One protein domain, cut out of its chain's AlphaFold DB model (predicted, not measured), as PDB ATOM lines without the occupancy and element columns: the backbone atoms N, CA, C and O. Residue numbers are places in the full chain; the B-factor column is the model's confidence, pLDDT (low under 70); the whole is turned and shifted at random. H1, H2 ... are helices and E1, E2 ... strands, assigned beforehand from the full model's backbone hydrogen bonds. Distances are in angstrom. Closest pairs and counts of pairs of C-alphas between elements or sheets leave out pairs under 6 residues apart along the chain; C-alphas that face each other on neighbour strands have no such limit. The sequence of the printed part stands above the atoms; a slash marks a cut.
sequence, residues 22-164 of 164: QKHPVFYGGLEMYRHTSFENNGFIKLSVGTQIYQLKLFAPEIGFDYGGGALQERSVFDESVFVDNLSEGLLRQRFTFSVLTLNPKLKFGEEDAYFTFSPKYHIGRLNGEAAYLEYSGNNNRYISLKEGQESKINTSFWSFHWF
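This is residues 22 to 164 of the 164 residues of an uncharacterized protein of Salegentibacter flavus (UniProt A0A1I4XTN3). The domain is one long, twisted sheet of six strands lying side by side in chain order, curved across its width but open, with its edges E1 and E6 apart; the tiny helix H1 stands beside the strands toward one end. The E4 to E5 turn makes one tip of the long axis, and the E5 and E6 hairpin makes the other. The printed part has 143 residues, with the elements E1, E2, E3, H1, E4, E5 and E6 along it; the sheet is antiparallel throughout, and the class is mostly strand. The whole is a rod of 73 by 26 by 23 A, only just extended and close to loose, with a radius of gyration of the C-alphas of 21.9 A.

E1, residues 26 to 35, is an edge strand and forms a hairpin with E2, residues 43 to 52, where N 30 and O 48 are 2.8 A apart, within hydrogen-bond range. E2 forms a hairpin with E3, residues 59 to 72, with N 47 and O 67 at 2.8 A. These three make a meander, each strand the antiparallel neighbour of the one before. E3 and E4, residues 91 to 111, are antiparallel at 164 degrees, with N 66 and O 100 at 2.8 A. E4, E5, residues 114 to 137, and E6, residues 142 to 163, make a second meander of two hairpins; N 101 and O 124 are 2.8 A apart, and N 125 and O 156 2.9 A. E3 bends by 57 degrees at residue 69, E4 by 60 at 101, E5 by 53 at 124 and E6 by 73 at 145. H1, residues 87 to 90, stands at the sheet's level, with a height of 2.4 A over a local plane fitted to just 6 C-alphas; its closest C-alpha pair with E5 is Gly 90 and Tyr 133, 5.2 A. H1 is too short for any O i to N i+4 pair, and its one O i to N i+3 pair is not within range.

E1 begins at C-alpha 26 (36.823, 17.461, -51.789) and is 30.0 A long. E2 measures 29.3 A, E3 37.5 A, H1 5.9 A and E4 53.3 A. E5, the longest strand by residues, runs 66.2 A to C-alpha 137 (-17.785, -2.145, -49.999). E6 measures 53.0 A and ends at C-alpha 163 (23.469, 29.364, -40.877).

The two C-alphas farthest apart, those of Glu 111 and Asn 139, are 74.4 A apart. The printed part has no cut, and the link from E3 to H1, residues 73 to 86, is long. The mean pLDDT of the printed part is 74.6; 53 residues are under 70, among them residues 74 to 93 and 133 to 151.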
ATOM      1  N   GLN A  22      41.836  26.886 -53.815       54.47
ATOM      2  CA  GLN A  22      42.215  25.533 -53.414       54.47
ATOM      3  C   GLN A  22      41.886  24.582 -54.580       54.47
ATOM      4  O   GLN A  22      40.730  24.472 -54.989       54.47
ATOM      5  N   LYS A  23      42.924  23.962 -55.161       57.66
ATOM      6  CA  LYS A  23      42.885  23.279 -56.472       57.66
ATOM      7  C   LYS A  23      42.286  21.870 -56.466       57.66
ATOM      8  O   LYS A  23      42.193  21.263 -57.531       57.66
ATOM      9  N   HIS A  24      41.934  21.325 -55.304       65.38
ATOM     10  CA  HIS A  24      41.550  19.920 -55.196       65.38
ATOM     11  C   HIS A  24      40.077  19.778 -54.813       65.38
ATOM     12  O   HIS A  24      39.672  20.349 -53.798       65.38
ATOM     13  N   PRO A  25      39.287  19.020 -55.596       72.25
ATOM     14  CA  PRO A  25      37.913  18.731 -55.236       72.25
ATOM     15  C   PRO A  25      37.880  17.868 -53.975       72.25
ATOM     16  O   PRO A  25      38.623  16.890 -53.860       72.25
ATOM     17  N   VAL A  26      37.017  18.227 -53.028       81.38
ATOM     18  CA  VAL A  26      36.823  17.461 -51.789       81.38
ATOM     19  C   VAL A  26      35.569  16.625 -51.944       81.38
ATOM     20  O   VAL A  26      34.482  17.172 -52.107       81.38
ATOM     21  N   PHE A  27      35.710  15.305 -51.895       84.94
ATOM     22  CA  PHE A  27      34.575  14.389 -51.928       84.94
ATOM     23  C   PHE A  27      34.083  14.105 -50.516       84.94
ATOM     24  O   PHE A  27      34.879  13.878 -49.606       84.94
ATOM     25  N   TYR A  28      32.766  14.086 -50.347       85.62
ATOM     26  CA  TYR A  28      32.129  13.701 -49.100       85.62
ATOM     27  C   TYR A  28      31.007  12.700 -49.362       85.62
ATOM     28  O   TYR A  28      30.341  12.718 -50.399       85.62
ATOM     29  N   GLY A  29      30.811  11.812 -48.395       90.25
ATOM     30  CA  GLY A  29      29.733  10.835 -48.370       90.25
ATOM     31  C   GLY A  29      29.145  10.781 -46.969       90.25
ATOM     32  O   GLY A  29      29.872  10.905 -45.985       90.25
ATOM     33  N   GLY A  30      27.832  10.624 -46.883       89.00
ATOM     34  CA  GLY A  30      27.091  10.580 -45.634       89.00
ATOM     35  C   GLY A  30      25.964   9.563 -45.703       89.00
ATOM     36  O   GLY A  30      25.367   9.335 -46.754       89.00
ATOM     37  N   LEU A  31      25.677   8.957 -44.559       91.81
ATOM     38  CA  LEU A  31      24.525   8.098 -44.358       91.81
ATOM     39  C   LEU A  31      23.780   8.636 -43.144       91.81
ATOM     40  O   LEU A  31      24.356   8.781 -42.069       91.81
ATOM     41  N   GLU A  32      22.509   8.955 -43.333       88.75
ATOM     42  CA  GLU A  32      21.621   9.438 -42.288       88.75
ATOM     43  C   GLU A  32      20.482   8.438 -42.128       88.75
ATOM     44  O   GLU A  32      19.855   8.013 -43.099       88.75
ATOM     45  N   MET A  33      20.238   8.030 -40.890       87.88
ATOM     46  CA  MET A  33      19.186   7.093 -40.537       87.88
ATOM     47  C   MET A  33      18.423   7.645 -39.352       87.88
ATOM     48  O   MET A  33      19.013   8.064 -38.358       87.88
ATOM     49  N   TYR A  34      17.106   7.573 -39.439       85.94
ATOM     50  CA  TYR A  34      16.218   7.915 -38.350       85.94
ATOM     51  C   TYR A  34      15.144   6.846 -38.221       85.94
ATOM     52  O   TYR A  34      14.533   6.429 -39.205       85.94
ATOM     53  N   ARG A  35      14.891   6.420 -36.986       82.81
ATOM     54  CA  ARG A  35      13.808   5.500 -36.657       82.81
ATOM     55  C   ARG A  35      13.159   5.958 -35.367       82.81
ATOM     56  O   ARG A  35      13.833   6.086 -34.348       82.81
ATOM     57  N   HIS A  36      11.852   6.165 -35.411       78.31
ATOM     58  CA  HIS A  36      11.083   6.459 -34.214       78.31
ATOM     59  C   HIS A  36      10.672   5.139 -33.548       78.31
ATOM     60  O   HIS A  36      10.145   4.250 -34.211       78.31
ATOM     61  N   THR A  37      10.913   4.978 -32.244       72.12
ATOM     62  CA  THR A  37      10.600   3.728 -31.520       72.12
ATOM     63  C   THR A  37       9.131   3.616 -31.111       72.12
ATOM     64  O   THR A  37       8.605   2.513 -31.055       72.12
ATOM     65  N   SER A  38       8.458   4.742 -30.858       63.12
ATOM     66  CA  SER A  38       7.059   4.772 -30.395       63.12
ATOM     67  C   SER A  38       5.984   4.509 -31.457       63.12
ATOM     68  O   SER A  38       4.813   4.450 -31.103       63.12
ATOM     69  N   PHE A  39       6.340   4.385 -32.739       59.91
ATOM     70  CA  PHE A  39       5.377   4.186 -33.829       59.91
ATOM     71  C   PHE A  39       5.813   3.016 -34.713       59.91
ATOM     72  O   PHE A  39       6.980   2.940 -35.109       59.91
ATOM     73  N   GLU A  40       4.886   2.115 -35.045       60.62
ATOM     74  CA  GLU A  40       5.159   1.048 -36.008       60.62
ATOM     75  C   GLU A  40       5.442   1.652 -37.394       60.62
ATOM     76  O   GLU A  40       4.743   2.547 -37.864       60.62
ATOM     77  N   ASN A  41       6.516   1.180 -38.037       63.59
ATOM     78  CA  ASN A  41       6.919   1.568 -39.394       63.59
ATOM     79  C   ASN A  41       7.181   3.073 -39.638       63.59
ATOM     80  O   ASN A  41       6.984   3.553 -40.750       63.59
ATOM     81  N   ASN A  42       7.706   3.812 -38.653       75.50
ATOM     82  CA  ASN A  42       8.138   5.204 -38.844       75.50
ATOM     83  C   ASN A  42       9.671   5.334 -38.861       75.50
ATOM     84  O   ASN A  42      10.349   5.175 -37.838       75.50
ATOM     85  N   GLY A  43      10.226   5.641 -40.028       81.62
ATOM     86  CA  GLY A  43      11.658   5.867 -40.176       81.62
ATOM     87  C   GLY A  43      12.053   6.245 -41.592       81.62
ATOM     88  O   GLY A  43      11.324   5.979 -42.548       81.62
ATOM     89  N   PHE A  44      13.229   6.851 -41.725       89.56
ATOM     90  CA  PHE A  44      13.820   7.165 -43.017       89.56
ATOM     91  C   PHE A  44      15.314   6.851 -43.034       89.56
ATOM     92  O   PHE A  44      16.003   6.888 -42.012       89.56
ATOM     93  N   ILE A  45      15.804   6.553 -44.228       90.25
ATOM     94  CA  ILE A  45      17.217   6.431 -44.550       90.25
ATOM     95  C   ILE A  45      17.528   7.386 -45.699       90.25
ATOM     96  O   ILE A  45      16.743   7.528 -46.639       90.25
ATOM     97  N   LYS A  46      18.683   8.037 -45.631       92.19
ATOM     98  CA  LYS A  46      19.221   8.887 -46.684       92.19
ATOM     99  C   LYS A  46      20.697   8.574 -46.884       92.19
ATOM    100  O   LYS A  46      21.470   8.513 -45.933       92.19
ATOM    101  N   LEU A  47      21.070   8.404 -48.139       92.62
ATOM    102  CA  LEU A  47      22.435   8.339 -48.620       92.62
ATOM    103  C   LEU A  47      22.736   9.650 -49.335       92.62
ATOM    104  O   LEU A  47      21.991  10.061 -50.222       92.62
ATOM    105  N   SER A  48      23.832  10.281 -48.951       91.81
ATOM    106  CA  SER A  48      24.278  11.560 -49.487       91.81
ATOM    107  C   SER A  48      25.683  11.400 -50.034       91.81
ATOM    108  O   SER A  48      26.567  10.896 -49.345       91.81
ATOM    109  N   VAL A  49      25.919  11.855 -51.257       92.50
ATOM    110  CA  VAL A  49      27.260  11.949 -51.841       92.50
ATOM    111  C   VAL A  49      27.436  13.319 -52.457       92.50
ATOM    112  O   VAL A  49      26.486  13.894 -52.976       92.50
ATOM    113  N   GLY A  50      28.640  13.867 -52.424       89.25
ATOM    114  CA  GLY A  50      28.881  15.156 -53.042       89.25
ATOM    115  C   GLY A  50      30.344  15.502 -53.174       89.25
ATOM    116  O   GLY A  50      31.240  14.778 -52.735       89.25
ATOM    117  N   THR A  51      30.575  16.618 -53.843       86.50
ATOM    118  CA  THR A  51      31.900  17.149 -54.094       86.50
ATOM    119  C   THR A  51      31.887  18.664 -53.978       86.50
ATOM    120  O   THR A  51      30.993  19.345 -54.484       86.50
ATOM    121  N   GLN A  52      32.890  19.201 -53.295       84.56
ATOM    122  CA  GLN A  52      33.217  20.614 -53.349       84.56
ATOM    123  C   GLN A  52      34.102  20.838 -54.574       84.56
ATOM    124  O   GLN A  52      35.180  20.256 -54.657       84.56
ATOM    125  N   ILE A  53      33.654  21.659 -55.527       79.44
ATOM    126  CA  ILE A  53      34.331  21.796 -56.829       79.44
ATOM    127  C   ILE A  53      35.646  22.565 -56.675       79.44
ATOM    128  O   ILE A  53      36.681  22.163 -57.197       79.44
ATOM    129  N   TYR A  54      35.589  23.691 -55.967       75.19
ATOM    130  CA  TYR A  54      36.726  24.561 -55.707       75.19
ATOM    131  C   TYR A  54      36.448  25.413 -54.465       75.19
ATOM    132  O   TYR A  54      35.298  25.590 -54.066       75.19
ATOM    133  N   GLN A  55      37.493  25.961 -53.845       72.31
ATOM    134  CA  GLN A  55      37.357  26.984 -52.805       72.31
ATOM    135  C   GLN A  55      38.090  28.243 -53.251       72.31
ATOM    136  O   GLN A  55      39.317  28.270 -53.273       72.31
ATOM    137  N   LEU A  56      37.341  29.283 -53.603       71.06
ATOM    138  CA  LEU A  56      37.845  30.656 -53.657       71.06
ATOM    139  C   LEU A  56      37.673  31.227 -52.251       71.06
ATOM    140  O   LEU A  56      36.679  30.903 -51.615       71.06
ATOM    141  N   LYS A  57      38.593  32.063 -51.756       68.69
ATOM    142  CA  LYS A  57      38.610  32.619 -50.380       68.69
ATOM    143  C   LYS A  57      37.235  32.724 -49.684       68.69
ATOM    144  O   LYS A  57      37.060  32.168 -48.606       68.69
ATOM    145  N   LEU A  58      36.261  33.369 -50.336       74.38
ATOM    146  CA  LEU A  58      34.906  33.599 -49.814       74.38
ATOM    147  C   LEU A  58      33.827  32.653 -50.378       74.38
ATOM    148  O   LEU A  58      32.706  32.670 -49.887       74.38
ATOM    149  N   PHE A  59      34.115  31.857 -51.413       78.31
ATOM    150  CA  PHE A  59      33.136  31.057 -52.154       78.31
ATOM    151  C   PHE A  59      33.578  29.602 -52.347       78.31
ATOM    152  O   PHE A  59      34.595  29.319 -52.980       78.31
ATOM    153  N   ALA A  60      32.777  28.672 -51.838       81.69
ATOM    154  CA  ALA A  60      33.040  27.238 -51.846       81.69
ATOM    155  C   ALA A  60      31.820  26.467 -52.386       81.69
ATOM    156  O   ALA A  60      31.036  25.936 -51.602       81.69
ATOM    157  N   PRO A  61      31.599  26.422 -53.711       83.25
ATOM    158  CA  PRO A  61      30.462  25.703 -54.266       83.25
ATOM    159  C   PRO A  61      30.593  24.191 -54.065       83.25
ATOM    160  O   PRO A  61      31.611  23.577 -54.398       83.25
ATOM    161  N   GLU A  62      29.511  23.592 -53.587       86.25
ATOM    162  CA  GLU A  62      29.343  22.152 -53.427       86.25
ATOM    163  C   GLU A  62      28.187  21.666 -54.309       86.25
ATOM    164  O   GLU A  62      27.156  22.333 -54.443       86.25
ATOM    165  N   ILE A  63      28.355  20.490 -54.907       89.44
ATOM    166  CA  ILE A  63      27.289  19.761 -55.594       89.44
ATOM    167  C   ILE A  63      27.138  18.414 -54.906       89.44
ATOM    168  O   ILE A  63      28.122  17.709 -54.689       89.44
ATOM    169  N   GLY A  64      25.905  18.055 -54.581       91.75
ATOM    170  CA  GLY A  64      25.564  16.799 -53.940       91.75
ATOM    171  C   GLY A  64      24.428  16.082 -54.646       91.75
ATOM    172  O   GLY A  64      23.706  16.651 -55.462       91.75
ATOM    173  N   PHE A  65      24.275  14.819 -54.302       92.94
ATOM    174  CA  PHE A  65      23.148  13.990 -54.653       92.94
ATOM    175  C   PHE A  65      22.714  13.221 -53.411       92.94
ATOM    176  O   PHE A  65      23.510  12.507 -52.797       92.94
ATOM    177  N   ASP A  66      21.441  13.370 -53.081       92.38
ATOM    178  CA  ASP A  66      20.784  12.707 -51.974       92.38
ATOM    179  C   ASP A  66      19.773  11.704 -52.531       92.38
ATOM    180  O   ASP A  66      18.893  12.046 -53.326       92.38
ATOM    181  N   TYR A  67      19.880  10.457 -52.091       92.50
ATOM    182  CA  TYR A  67      18.918   9.406 -52.384       92.50
ATOM    183  C   TYR A  67      18.466   8.756 -51.092       92.50
ATOM    184  O   TYR A  67      19.279   8.396 -50.243       92.50
ATOM    185  N   GLY A  68      17.168   8.575 -50.932       91.19
ATOM    186  CA  GLY A  68      16.649   8.022 -49.702       91.19
ATOM    187  C   GLY A  68      15.191   7.658 -49.795       91.19
ATOM    188  O   GLY A  68      14.548   7.749 -50.840       91.19
ATOM    189  N   GLY A  69      14.666   7.232 -48.663       89.94
ATOM    190  CA  GLY A  69      13.275   6.868 -48.543       89.94
ATOM    191  C   GLY A  69      12.937   6.446 -47.133       89.94
ATOM    192  O   GLY A  69      13.805   6.261 -46.279       89.94
ATOM    193  N   GLY A  70      11.649   6.314 -46.890       87.19
ATOM    194  CA  GLY A  70      11.137   6.001 -45.579       87.19
ATOM    195  C   GLY A  70       9.686   5.588 -45.624       87.19
ATOM    196  O   GLY A  70       9.041   5.566 -46.674       87.19
ATOM    197  N   ALA A  71       9.182   5.261 -44.450       83.38
ATOM    198  CA  ALA A  71       7.771   5.063 -44.212       83.38
ATOM    199  C   ALA A  71       7.313   6.092 -43.179       83.38
ATOM    200  O   ALA A  71       8.019   6.373 -42.207       83.38
ATOM    201  N   LEU A  72       6.163   6.703 -43.453       75.38
ATOM    202  CA  LEU A  72       5.488   7.599 -42.526       75.38
ATOM    203  C   LEU A  72       4.572   6.777 -41.617       75.38
ATOM    204  O   LEU A  72       4.224   5.639 -41.934       75.38
ATOM    205  N   GLN A  73       4.195   7.375 -40.487       70.38
ATOM    206  CA  GLN A  73       3.332   6.761 -39.485       70.38
ATOM    207  C   GLN A  73       2.064   6.154 -40.111       70.38
ATOM    208  O   GLN A  73       1.296   6.849 -40.777       70.38
ATOM    209  N   GLU A  74       1.831   4.874 -39.828       65.62
ATOM    210  CA  GLU A  74       0.568   4.191 -40.102       65.62
ATOM    211  C   GLU A  74      -0.529   4.774 -39.199       65.62
ATOM    212  O   GLU A  74      -0.385   4.826 -37.974       65.62
ATOM    213  N   ARG A  75      -1.614   5.274 -39.802       60.38
ATOM    214  CA  ARG A  75      -2.803   5.713 -39.066       60.38
ATOM    215  C   ARG A  75      -3.805   4.567 -39.075       60.38
ATOM    216  O   ARG A  75      -4.585   4.420 -40.006       60.38
ATOM    217  N   SER A  76      -3.781   3.746 -38.032       54.75
ATOM    218  CA  SER A  76      -4.793   2.712 -37.829       54.75
ATOM    219  C   SER A  76      -6.108   3.358 -37.379       54.75
ATOM    220  O   SER A  76      -6.253   3.717 -36.211       54.75
ATOM    221  N   VAL A  77      -7.067   3.524 -38.290       53.12
ATOM    222  CA  VAL A  77      -8.439   3.932 -37.949       53.12
ATOM    223  C   VAL A  77      -9.280   2.664 -37.790       53.12
ATOM    224  O   VAL A  77      -9.941   2.217 -38.719       53.12
ATOM    225  N   PHE A  78      -9.193   2.040 -36.615       51.31
ATOM    226  CA  PHE A  78     -10.078   0.944 -36.189       51.31
ATOM    227  C   PHE A  78     -10.944   1.370 -34.997       51.31
ATOM    228  O   PHE A  78     -11.220   0.563 -34.116       51.31
ATOM    229  N   ASP A  79     -11.340   2.641 -34.935       46.22
ATOM    230  CA  ASP A  79     -12.300   3.083 -33.926       46.22
ATOM    231  C   ASP A  79     -13.712   2.945 -34.515       46.22
ATOM    232  O   ASP A  79     -14.051   3.602 -35.502       46.22
ATOM    233  N   GLU A  80     -14.520   2.045 -33.948       48.19
ATOM    234  CA  GLU A  80     -15.835   1.610 -34.461       48.19
ATOM    235  C   GLU A  80     -16.889   2.740 -34.550       48.19
ATOM    236  O   GLU A  80     -18.007   2.509 -35.013       48.19
ATOM    237  N   SER A  81     -16.559   3.970 -34.139       49.09
ATOM    238  CA  SER A  81     -17.470   5.122 -34.099       49.09
ATOM    239  C   SER A  81     -17.237   6.197 -35.166       49.09
ATOM    240  O   SER A  81     -17.973   7.185 -35.184       49.09
ATOM    241  N   VAL A  82     -16.229   6.069 -36.035       48.56
ATOM    242  CA  VAL A  82     -15.923   7.121 -37.019       48.56
ATOM    243  C   VAL A  82     -16.654   6.837 -38.333       48.56
ATOM    244  O   VAL A  82     -16.259   5.981 -39.118       48.56
ATOM    245  N   PHE A  83     -17.757   7.552 -38.575       46.75
ATOM    246  CA  PHE A  83     -18.368   7.643 -39.903       46.75
ATOM    247  C   PHE A  83     -17.413   8.420 -40.820       46.75
ATOM    248  O   PHE A  83     -17.314   9.644 -40.749       46.75
ATOM    249  N   VAL A  84     -16.682   7.684 -41.655       48.53
ATOM    250  CA  VAL A  84     -15.646   8.223 -42.537       48.53
ATOM    251  C   VAL A  84     -16.274   8.770 -43.825       48.53
ATOM    252  O   VAL A  84     -16.309   8.091 -44.848       48.53
ATOM    253  N   ASP A  85     -16.745  10.017 -43.797       48.47
ATOM    254  CA  ASP A  85     -17.026  10.791 -45.025       48.47
ATOM    255  C   ASP A  85     -15.729  11.344 -45.664       48.47
ATOM    256  O   ASP A  85     -15.742  11.880 -46.774       48.47
ATOM    257  N   ASN A  86     -14.576  11.195 -44.995       47.94
ATOM    258  CA  ASN A  86     -13.281  11.703 -45.446       47.94
ATOM    259  C   ASN A  86     -12.312  10.576 -45.828       47.94
ATOM    260  O   ASN A  86     -11.760   9.883 -44.978       47.94
ATOM    261  N   LEU A  87     -11.988  10.477 -47.121       50.59
ATOM    262  CA  LEU A  87     -11.001   9.542 -47.690       50.59
ATOM    263  C   LEU A  87      -9.619   9.555 -46.986       50.59
ATOM    264  O   LEU A  87      -8.835   8.619 -47.138       50.59
ATOM    265  N   SER A  88      -9.302  10.617 -46.234       50.03
ATOM    266  CA  SER A  88      -8.057  10.773 -45.473       50.03
ATOM    267  C   SER A  88      -7.934   9.835 -44.265       50.03
ATOM    268  O   SER A  88      -6.820   9.631 -43.785       50.03
ATOM    269  N   GLU A  89      -9.028   9.245 -43.779       49.16
ATOM    270  CA  GLU A  89      -9.021   8.364 -42.600       49.16
ATOM    271  C   GLU A  89      -8.789   6.882 -42.959       49.16
ATOM    272  O   GLU A  89      -8.561   6.062 -42.081       49.16
ATOM    273  N   GLY A  90      -8.745   6.523 -44.247       52.31
ATOM    274  CA  GLY A  90      -8.455   5.155 -44.711       52.31
ATOM    275  C   GLY A  90      -6.975   4.851 -44.988       52.31
ATOM    276  O   GLY A  90      -6.681   3.844 -45.631       52.31
ATOM    277  N   LEU A  91      -6.053   5.734 -44.590       58.34
ATOM    278  CA  LEU A  91      -4.621   5.670 -44.916       58.34
ATOM    279  C   LEU A  91      -3.864   4.678 -44.017       58.34
ATOM    280  O   LEU A  91      -3.413   5.036 -42.930       58.34
ATOM    281  N   LEU A  92      -3.661   3.454 -44.507       63.06
ATOM    282  CA  LEU A  92      -2.950   2.403 -43.768       63.06
ATOM    283  C   LEU A  92      -1.434   2.524 -43.889       63.06
ATOM    284  O   LEU A  92      -0.706   2.415 -42.912       63.06
ATOM    285  N   ARG A  93      -0.919   2.773 -45.094       68.44
ATOM    286  CA  ARG A  93       0.528   2.760 -45.317       68.44
ATOM    287  C   ARG A  93       0.955   3.881 -46.225       68.44
ATOM    288  O   ARG A  93       0.391   4.043 -47.301       68.44
ATOM    289  N   GLN A  94       1.989   4.602 -45.806       78.44
ATOM    290  CA  GLN A  94       2.617   5.653 -46.590       78.44
ATOM    291  C   GLN A  94       4.115   5.400 -46.658       78.44
ATOM    292  O   GLN A  94       4.808   5.381 -45.641       78.44
ATOM    293  N   ARG A  95       4.626   5.201 -47.867       84.31
ATOM    294  CA  ARG A  95       6.057   5.096 -48.143       84.31
ATOM    295  C   ARG A  95       6.461   6.208 -49.080       84.31
ATOM    296  O   ARG A  95       5.675   6.635 -49.919       84.31
ATOM    297  N   PHE A  96       7.692   6.668 -48.951       87.56
ATOM    298  CA  PHE A  96       8.250   7.628 -49.883       87.56
ATOM    299  C   PHE A  96       9.676   7.261 -50.252       87.56
ATOM    300  O   PHE A  96      10.431   6.712 -49.452       87.56
ATOM    301  N   THR A  97      10.052   7.605 -51.474       90.50
ATOM    302  CA  THR A  97      11.433   7.612 -51.943       90.50
ATOM    303  C   THR A  97      11.725   8.968 -52.554       90.50
ATOM    304  O   THR A  97      10.838   9.617 -53.109       90.50
ATOM    305  N   PHE A  98      12.963   9.428 -52.444       90.88
ATOM    306  CA  PHE A  98      13.386  10.675 -53.055       90.88
ATOM    307  C   PHE A  98      14.776  10.547 -53.661       90.88
ATOM    308  O   PHE A  98      15.630   9.804 -53.182       90.88
ATOM    309  N   SER A  99      14.985  11.303 -54.731       93.00
ATOM    310  CA  SER A  99      16.268  11.472 -55.402       93.00
ATOM    311  C   SER A  99      16.426  12.948 -55.729       93.00
ATOM    312  O   SER A  99      15.634  13.486 -56.511       93.00
ATOM    313  N   VAL A 100      17.404  13.609 -55.127       92.94
ATOM    314  CA  VAL A 100      17.553  15.063 -55.165       92.94
ATOM    315  C   VAL A 100      18.998  15.413 -55.473       92.94
ATOM    316  O   VAL A 100      19.917  14.932 -54.827       92.94
ATOM    317  N   LEU A 101      19.197  16.269 -56.468       92.75
ATOM    318  CA  LEU A 101      20.457  16.955 -56.695       92.75
ATOM    319  C   LEU A 101      20.480  18.218 -55.829       92.75
ATOM    320  O   LEU A 101      19.528  19.001 -55.835       92.75
ATOM    321  N   THR A 102      21.582  18.432 -55.127       90.19
ATOM    322  CA  THR A 102      21.785  19.587 -54.259       90.19
ATOM    323  C   THR A 102      22.878  20.478 -54.831       90.19
ATOM    324  O   THR A 102      23.969  20.012 -55.145       90.19
ATOM    325  N   LEU A 103      22.606  21.774 -54.940       88.81
ATOM    326  CA  LEU A 103      23.584  22.805 -55.272       88.81
ATOM    327  C   LEU A 103      23.752  23.706 -54.056       88.81
ATOM    328  O   LEU A 103      22.783  24.288 -53.578       88.81
ATOM    329  N   ASN A 104      24.968  23.832 -53.548       87.81
ATOM    330  CA  ASN A 104      25.253  24.593 -52.341       87.81
ATOM    331  C   ASN A 104      26.362  25.622 -52.601       87.81
ATOM    332  O   ASN A 104      27.543  25.325 -52.410       87.81
ATOM    333  N   PRO A 105      26.008  26.834 -53.063       84.19
ATOM    334  CA  PRO A 105      26.938  27.955 -53.161       84.19
ATOM    335  C   PRO A 105      27.296  28.499 -51.765       84.19
ATOM    336  O   PRO A 105      26.781  29.533 -51.344       84.19
ATOM    337  N   LYS A 106      28.175  27.801 -51.033       83.50
ATOM    338  CA  LYS A 106      28.607  28.204 -49.686       83.50
ATOM    339  C   LYS A 106      29.456  29.473 -49.747       83.50
ATOM    340  O   LYS A 106      30.442  29.539 -50.484       83.50
ATOM    341  N   LEU A 107      29.095  30.458 -48.934       82.62
ATOM    342  CA  LEU A 107      29.815  31.709 -48.748       82.62
ATOM    343  C   LEU A 107      30.435  31.742 -47.349       82.62
ATOM    344  O   LEU A 107      29.758  31.461 -46.362       82.62
ATOM    345  N   LYS A 108      31.722  32.075 -47.267       79.56
ATOM    346  CA  LYS A 108      32.465  32.241 -46.012       79.56
ATOM    347  C   LYS A 108      32.829  33.713 -45.860       79.56
ATOM    348  O   LYS A 108      33.407  34.283 -46.780       79.56
ATOM    349  N   PHE A 109      32.500  34.313 -44.723       78.38
ATOM    350  CA  PHE A 109      32.796  35.710 -44.407       78.38
ATOM    351  C   PHE A 109      33.568  35.781 -43.089       78.38
ATOM    352  O   PHE A 109      33.056  35.334 -42.070       78.38
ATOM    353  N   GLY A 110      34.775  36.346 -43.096       70.38
ATOM    354  CA  GLY A 110      35.619  36.477 -41.901       70.38
ATOM    355  C   GLY A 110      37.062  36.035 -42.141       70.38
ATOM    356  O   GLY A 110      37.414  35.628 -43.249       70.38
ATOM    357  N   GLU A 111      37.889  36.157 -41.105       68.00
ATOM    358  CA  GLU A 111      39.283  35.694 -41.096       68.00
ATOM    359  C   GLU A 111      39.365  34.246 -40.583       68.00
ATOM    360  O   GLU A 111      38.396  33.725 -40.029       68.00
ATOM    361  N   GLU A 112      40.497  33.567 -40.799       65.12
ATOM    362  CA  GLU A 112      40.656  32.121 -40.538       65.12
ATOM    363  C   GLU A 112      40.289  31.701 -39.100       65.12
ATOM    364  O   GLU A 112      39.793  30.590 -38.907       65.12
ATOM    365  N   ASP A 113      40.432  32.604 -38.125       61.31
ATOM    366  CA  ASP A 113      40.145  32.353 -36.706       61.31
ATOM    367  C   ASP A 113      38.664  32.537 -36.318       61.31
ATOM    368  O   ASP A 113      38.212  32.003 -35.304       61.31
ATOM    369  N   ALA A 114      37.886  33.277 -37.114       68.25
ATOM    370  CA  ALA A 114      36.457  33.486 -36.897       68.25
ATOM    371  C   ALA A 114      35.763  33.793 -38.228       68.25
ATOM    372  O   ALA A 114      35.823  34.914 -38.745       68.25
ATOM    373  N   TYR A 115      35.067  32.795 -38.772       71.31
ATOM    374  CA  TYR A 115      34.331  32.931 -40.021       71.31
ATOM    375  C   TYR A 115      32.860  32.552 -39.849       71.31
ATOM    376  O   TYR A 115      32.513  31.520 -39.282       71.31
ATOM    377  N   PHE A 116      31.989  33.395 -40.391       78.19
ATOM    378  CA  PHE A 116      30.569  33.130 -40.556       78.19
ATOM    379  C   PHE A 116      30.344  32.401 -41.879       78.19
ATOM    380  O   PHE A 116      30.878  32.810 -42.918       78.19
ATOM    381  N   THR A 117      29.547  31.330 -41.867       80.06
ATOM    382  CA  THR A 117      29.266  30.568 -43.088       80.06
ATOM    383  C   THR A 117      27.795  30.665 -43.462       80.06
ATOM    384  O   THR A 117      26.918  30.140 -42.778       80.06
ATOM    385  N   PHE A 118      27.523  31.264 -44.619       82.44
ATOM    386  CA  PHE A 118      26.199  31.247 -45.225       82.44
ATOM    387  C   PHE A 118      26.131  30.153 -46.292       82.44
ATOM    388  O   PHE A 118      26.838  30.210 -47.298       82.44
ATOM    389  N   SER A 119      25.288  29.140 -46.084       85.25
ATOM    390  CA  SER A 119      25.219  27.961 -46.956       85.25
ATOM    391  C   SER A 119      23.789  27.742 -47.465       85.25
ATOM    392  O   SER A 119      23.061  26.899 -46.928       85.25
ATOM    393  N   PRO A 120      23.340  28.509 -48.476       85.44
ATOM    394  CA  PRO A 120      22.060  28.263 -49.121       85.44
ATOM    395  C   PRO A 120      22.181  27.002 -49.978       85.44
ATOM    396  O   PRO A 120      23.005  26.931 -50.883       85.44
ATOM    397  N   LYS A 121      21.350  26.000 -49.705       88.75
ATOM    398  CA  LYS A 121      21.294  24.762 -50.484       88.75
ATOM    399  C   LYS A 121      20.034  24.768 -51.333       88.75
ATOM    400  O   LYS A 121      18.929  24.850 -50.801       88.75
ATOM    401  N   TYR A 122      20.199  24.672 -52.640       90.25
ATOM    402  CA  TYR A 122      19.113  24.435 -53.572       90.25
ATOM    403  C   TYR A 122      18.980  22.947 -53.838       90.25
ATOM    404  O   TYR A 122      19.964  22.281 -54.140       90.25
ATOM    405  N   HIS A 123      17.761  22.448 -53.763       91.25
ATOM    406  CA  HIS A 123      17.414  21.055 -53.982       91.25
ATOM    407  C   HIS A 123      16.532  20.967 -55.210       91.25
ATOM    408  O   HIS A 123      15.545  21.693 -55.306       91.25
ATOM    409  N   ILE A 124      16.862  20.078 -56.142       93.50
ATOM    410  CA  ILE A 124      16.027  19.774 -57.301       93.50
ATOM    411  C   ILE A 124      15.982  18.272 -57.520       93.50
ATOM    412  O   ILE A 124      17.012  17.604 -57.581       93.50
ATOM    413  N   GLY A 125      14.786  17.712 -57.634       91.88
ATOM    414  CA  GLY A 125      14.670  16.269 -57.712       91.88
ATOM    415  C   GLY A 125      13.256  15.754 -57.832       91.88
ATOM    416  O   GLY A 125      12.335  16.442 -58.270       91.88
ATOM    417  N   ARG A 126      13.114  14.492 -57.447       91.50
ATOM    418  CA  ARG A 126      11.871  13.736 -57.507       91.50
ATOM    419  C   ARG A 126      11.575  13.130 -56.154       91.50
ATOM    420  O   ARG A 126      12.475  12.606 -55.503       91.50
ATOM    421  N   LEU A 127      10.306  13.181 -55.785       89.62
ATOM    422  CA  LEU A 127       9.735  12.480 -54.652       89.62
ATOM    423  C   LEU A 127       8.646  11.555 -55.189       89.62
ATOM    424  O   LEU A 127       7.741  12.006 -55.891       89.62
ATOM    425  N   ASN A 128       8.751  10.268 -54.879       87.56
ATOM    426  CA  ASN A 128       7.715   9.290 -55.172       87.56
ATOM    427  C   ASN A 128       7.075   8.875 -53.852       87.56
ATOM    428  O   ASN A 128       7.784   8.431 -52.950       87.56
ATOM    429  N   GLY A 129       5.764   9.042 -53.735       85.50
ATOM    430  CA  GLY A 129       4.983   8.609 -52.584       85.50
ATOM    431  C   GLY A 129       4.036   7.487 -52.979       85.50
ATOM    432  O   GLY A 129       3.329   7.610 -53.976       85.50
ATOM    433  N   GLU A 130       4.004   6.427 -52.188       81.38
ATOM    434  CA  GLU A 130       3.074   5.308 -52.321       81.38
ATOM    435  C   GLU A 130       2.145   5.295 -51.114       81.38
ATOM    436  O   GLU A 130       2.610   5.296 -49.968       81.38
ATOM    437  N   ALA A 131       0.838   5.273 -51.374       75.44
ATOM    438  CA  ALA A 131      -0.179   5.160 -50.341       75.44
ATOM    439  C   ALA A 131      -1.123   3.973 -50.596       75.44
ATOM    440  O   ALA A 131      -1.574   3.742 -51.722       75.44
ATOM    441  N   ALA A 132      -1.425   3.232 -49.527       71.62
ATOM    442  CA  ALA A 132      -2.419   2.163 -49.520       71.62
ATOM    443  C   ALA A 132      -3.654   2.590 -48.718       71.62
ATOM    444  O   ALA A 132      -3.519   3.104 -47.600       71.62
ATOM    445  N   TYR A 133      -4.837   2.348 -49.290       69.38
ATOM    446  CA  TYR A 133      -6.124   2.753 -48.726       69.38
ATOM    447  C   TYR A 133      -7.056   1.551 -48.540       69.38
ATOM    448  O   TYR A 133      -7.004   0.585 -49.308       69.38
ATOM    449  N   LEU A 134      -7.940   1.629 -47.547       66.25
ATOM    450  CA  LEU A 134      -9.063   0.703 -47.402       66.25
ATOM    451  C   LEU A 134     -10.236   1.129 -48.290       66.25
ATOM    452  O   LEU A 134     -10.686   2.272 -48.226       66.25
ATOM    453  N   GLU A 135     -10.755   0.206 -49.102       60.62
ATOM    454  CA  GLU A 135     -11.954   0.438 -49.913       60.62
ATOM    455  C   GLU A 135     -13.201  -0.085 -49.185       60.62
ATOM    456  O   GLU A 135     -13.279  -1.254 -48.786       60.62
ATOM    457  N   TYR A 136     -14.187   0.795 -48.996       59.97
ATOM    458  CA  TYR A 136     -15.463   0.441 -48.385       59.97
ATOM    459  C   TYR A 136     -16.379  -0.221 -49.420       59.97
ATOM    460  O   TYR A 136     -16.756   0.397 -50.416       59.97
ATOM    461  N   SER A 137     -16.770  -1.475 -49.185       53.69
ATOM    462  CA  SER A 137     -17.785  -2.145 -49.999       53.69
ATOM    463  C   SER A 137     -19.142  -1.992 -49.319       53.69
ATOM    464  O   SER A 137     -19.439  -2.659 -48.325       53.69
ATOM    465  N   GLY A 138     -19.977  -1.104 -49.861       52.47
ATOM    466  CA  GLY A 138     -21.272  -0.705 -49.296       52.47
ATOM    467  C   GLY A 138     -22.347  -1.792 -49.211       52.47
ATOM    468  O   GLY A 138     -23.500  -1.465 -48.966       52.47
ATOM    469  N   ASN A 139     -22.003  -3.067 -49.406       53.56
ATOM    470  CA  ASN A 139     -22.966  -4.163 -49.413       53.56
ATOM    471  C   ASN A 139     -22.943  -5.032 -48.141       53.56
ATOM    472  O   ASN A 139     -23.769  -5.928 -48.049       53.56
ATOM    473  N   ASN A 140     -22.019  -4.823 -47.181       50.94
ATOM    474  CA  ASN A 140     -21.942  -5.667 -45.967       50.94
ATOM    475  C   ASN A 140     -21.180  -5.081 -44.744       50.94
ATOM    476  O   ASN A 140     -20.717  -5.857 -43.908       50.94
ATOM    477  N   ASN A 141     -21.024  -3.753 -44.602       52.19
ATOM    478  CA  ASN A 141     -20.313  -3.116 -43.465       52.19
ATOM    479  C   ASN A 141     -18.940  -3.751 -43.131       52.19
ATOM    480  O   ASN A 141     -18.544  -3.854 -41.971       52.19
ATOM    481  N   ARG A 142     -18.207  -4.230 -44.139       51.66
ATOM    482  CA  ARG A 142     -16.873  -4.822 -43.975       51.66
ATOM    483  C   ARG A 142     -15.923  -4.214 -44.997       51.66
ATOM    484  O   ARG A 142     -16.297  -4.033 -46.153       51.66
ATOM    485  N   TYR A 143     -14.694  -3.932 -44.575       55.19
ATOM    486  CA  TYR A 143     -13.585  -3.609 -45.470       55.19
ATOM    487  C   TYR A 143     -13.159  -4.897 -46.183       55.19
ATOM    488  O   TYR A 143     -12.813  -5.875 -45.522       55.19
ATOM    489  N   ILE A 144     -13.256  -4.936 -47.515       56.41
ATOM    490  CA  ILE A 144     -13.072  -6.183 -48.289       56.41
ATOM    491  C   ILE A 144     -11.725  -6.203 -49.030       56.41
ATOM    492  O   ILE A 144     -11.228  -7.275 -49.365       56.41
ATOM    493  N   SER A 145     -11.078  -5.053 -49.236       53.25
ATOM    494  CA  SER A 145      -9.850  -4.990 -50.032       53.25
ATOM    495  C   SER A 145      -8.917  -3.850 -49.620       53.25
ATOM    496  O   SER A 145      -9.328  -2.701 -49.450       53.25
ATOM    497  N   LEU A 146      -7.625  -4.181 -49.509       55.44
ATOM    498  CA  LEU A 146      -6.522  -3.228 -49.609       55.44
ATOM    499  C   LEU A 146      -6.441  -2.775 -51.066       55.44
ATOM    500  O   LEU A 146      -6.121  -3.575 -51.945       55.44
ATOM    501  N   LYS A 147      -6.728  -1.502 -51.331       58.94
ATOM    502  CA  LYS A 147      -6.463  -0.899 -52.633       58.94
ATOM    503  C   LYS A 147      -5.100  -0.217 -52.549       58.94
ATOM    504  O   LYS A 147      -4.981   0.919 -52.089       58.94
ATOM    505  N   GLU A 148      -4.054  -0.936 -52.951       58.09
ATOM    506  CA  GLU A 148      -2.773  -0.315 -53.314       58.09
ATOM    507  C   GLU A 148      -3.049   0.567 -54.530       58.09
ATOM    508  O   GLU A 148      -3.356   0.057 -55.605       58.09
ATOM    509  N   GLY A 149      -3.117   1.885 -54.336       61.16
ATOM    510  CA  GLY A 149      -3.938   2.679 -55.250       61.16
ATOM    511  C   GLY A 149      -3.450   4.063 -55.608       61.16
ATOM    512  O   GLY A 149      -4.100   4.697 -56.436       61.16
ATOM    513  N   GLN A 150      -2.342   4.555 -55.053       61.25
ATOM    514  CA  GLN A 150      -1.824   5.832 -55.529       61.25
ATOM    515  C   GLN A 150      -0.309   5.923 -55.398       61.25
ATOM    516  O   GLN A 150       0.236   6.300 -54.362       61.25
ATOM    517  N   GLU A 151       0.369   5.588 -56.495       69.19
ATOM    518  CA  GLU A 151       1.710   6.098 -56.745       69.19
ATOM    519  C   GLU A 151       1.591   7.565 -57.162       69.19
ATOM    520  O   GLU A 151       0.942   7.910 -58.151       69.19
ATOM    521  N   SER A 152       2.231   8.443 -56.406       78.25
ATOM    522  CA  SER A 152       2.372   9.854 -56.735       78.25
ATOM    523  C   SER A 152       3.831  10.131 -57.051       78.25
ATOM    524  O   SER A 152       4.721   9.747 -56.297       78.25
ATOM    525  N   LYS A 153       4.094  10.785 -58.183       84.12
ATOM    526  CA  LYS A 153       5.437  11.237 -58.558       84.12
ATOM    527  C   LYS A 153       5.414  12.746 -58.664       84.12
ATOM    528  O   LYS A 153       4.687  13.302 -59.483       84.12
ATOM    529  N   ILE A 154       6.203  13.402 -57.826       87.12
ATOM    530  CA  ILE A 154       6.256  14.856 -57.727       87.12
ATOM    531  C   ILE A 154       7.683  15.290 -58.040       87.12
ATOM    532  O   ILE A 154       8.635  14.881 -57.376       87.12
ATOM    533  N   ASN A 155       7.841  16.133 -59.061       89.62
ATOM    534  CA  ASN A 155       9.084  16.874 -59.245       89.62
ATOM    535  C   ASN A 155       9.092  18.013 -58.219       89.62
ATOM    536  O   ASN A 155       8.139  18.789 -58.163       89.62
ATOM    537  N   THR A 156      10.142  18.107 -57.411       87.00
ATOM    538  CA  THR A 156      10.261  19.121 -56.360       87.00
ATOM    539  C   THR A 156      11.509  19.963 -56.566       87.00
ATOM    540  O   THR A 156      12.550  19.468 -57.009       87.00
ATOM    541  N   SER A 157      11.396  21.244 -56.236       90.25
ATOM    542  CA  SER A 157      12.519  22.166 -56.187       90.25
ATOM    543  C   SER A 157      12.335  23.143 -55.038       90.25
ATOM    544  O   SER A 157      11.304  23.816 -54.972       90.25
ATOM    545  N   PHE A 158      13.309  23.233 -54.140       90.25
ATOM    546  CA  PHE A 158      13.208  24.099 -52.968       90.25
ATOM    547  C   PHE A 158      14.575  24.577 -52.482       90.25
ATOM    548  O   PHE A 158      15.602  23.943 -52.712       90.25
ATOM    549  N   TRP A 159      14.575  25.708 -51.782       87.88
ATOM    550  CA  TRP A 159      15.744  26.215 -51.070       87.88
ATOM    551  C   TRP A 159      15.676  25.805 -49.602       87.88
ATOM    552  O   TRP A 159      14.631  25.915 -48.967       87.88
ATOM    553  N   SER A 160      16.805  25.372 -49.051       86.06
ATOM    554  CA  SER A 160      17.003  25.215 -47.614       86.06
ATOM    555  C   SER A 160      18.195  26.058 -47.189       86.06
ATOM    556  O   SER A 160      19.247  26.010 -47.827       86.06
ATOM    557  N   PHE A 161      18.045  26.809 -46.108       83.12
ATOM    558  CA  PHE A 161      19.087  27.697 -45.617       83.12
ATOM    559  C   PHE A 161      19.673  27.125 -44.333       83.12
ATOM    560  O   PHE A 161      18.934  26.689 -43.450       83.12
ATOM    561  N   HIS A 162      20.999  27.066 -44.258       70.94
ATOM    562  CA  HIS A 162      21.722  26.732 -43.035       70.94
ATOM    563  C   HIS A 162      22.667  27.888 -42.709       70.94
ATOM    564  O   HIS A 162      23.380  28.383 -43.587       70.94
ATOM    565  N   TRP A 163      22.646  28.304 -41.449       65.06
ATOM    566  CA  TRP A 163      23.469  29.364 -40.877       65.06
ATOM    567  C   TRP A 163      24.222  28.777 -39.681       65.06
ATOM    568  O   TRP A 163      23.593  28.184 -38.804       65.06
ATOM    569  N   PHE A 164      25.550  28.905 -39.696       56.25
ATOM    570  CA  PHE A 164      26.471  28.494 -38.636       56.25
ATOM    571  C   PHE A 164      27.516  29.587 -38.420       56.25
ATOM    572  O   PHE A 164      27.974  30.173 -39.435       56.25
TER     573      PHE A 164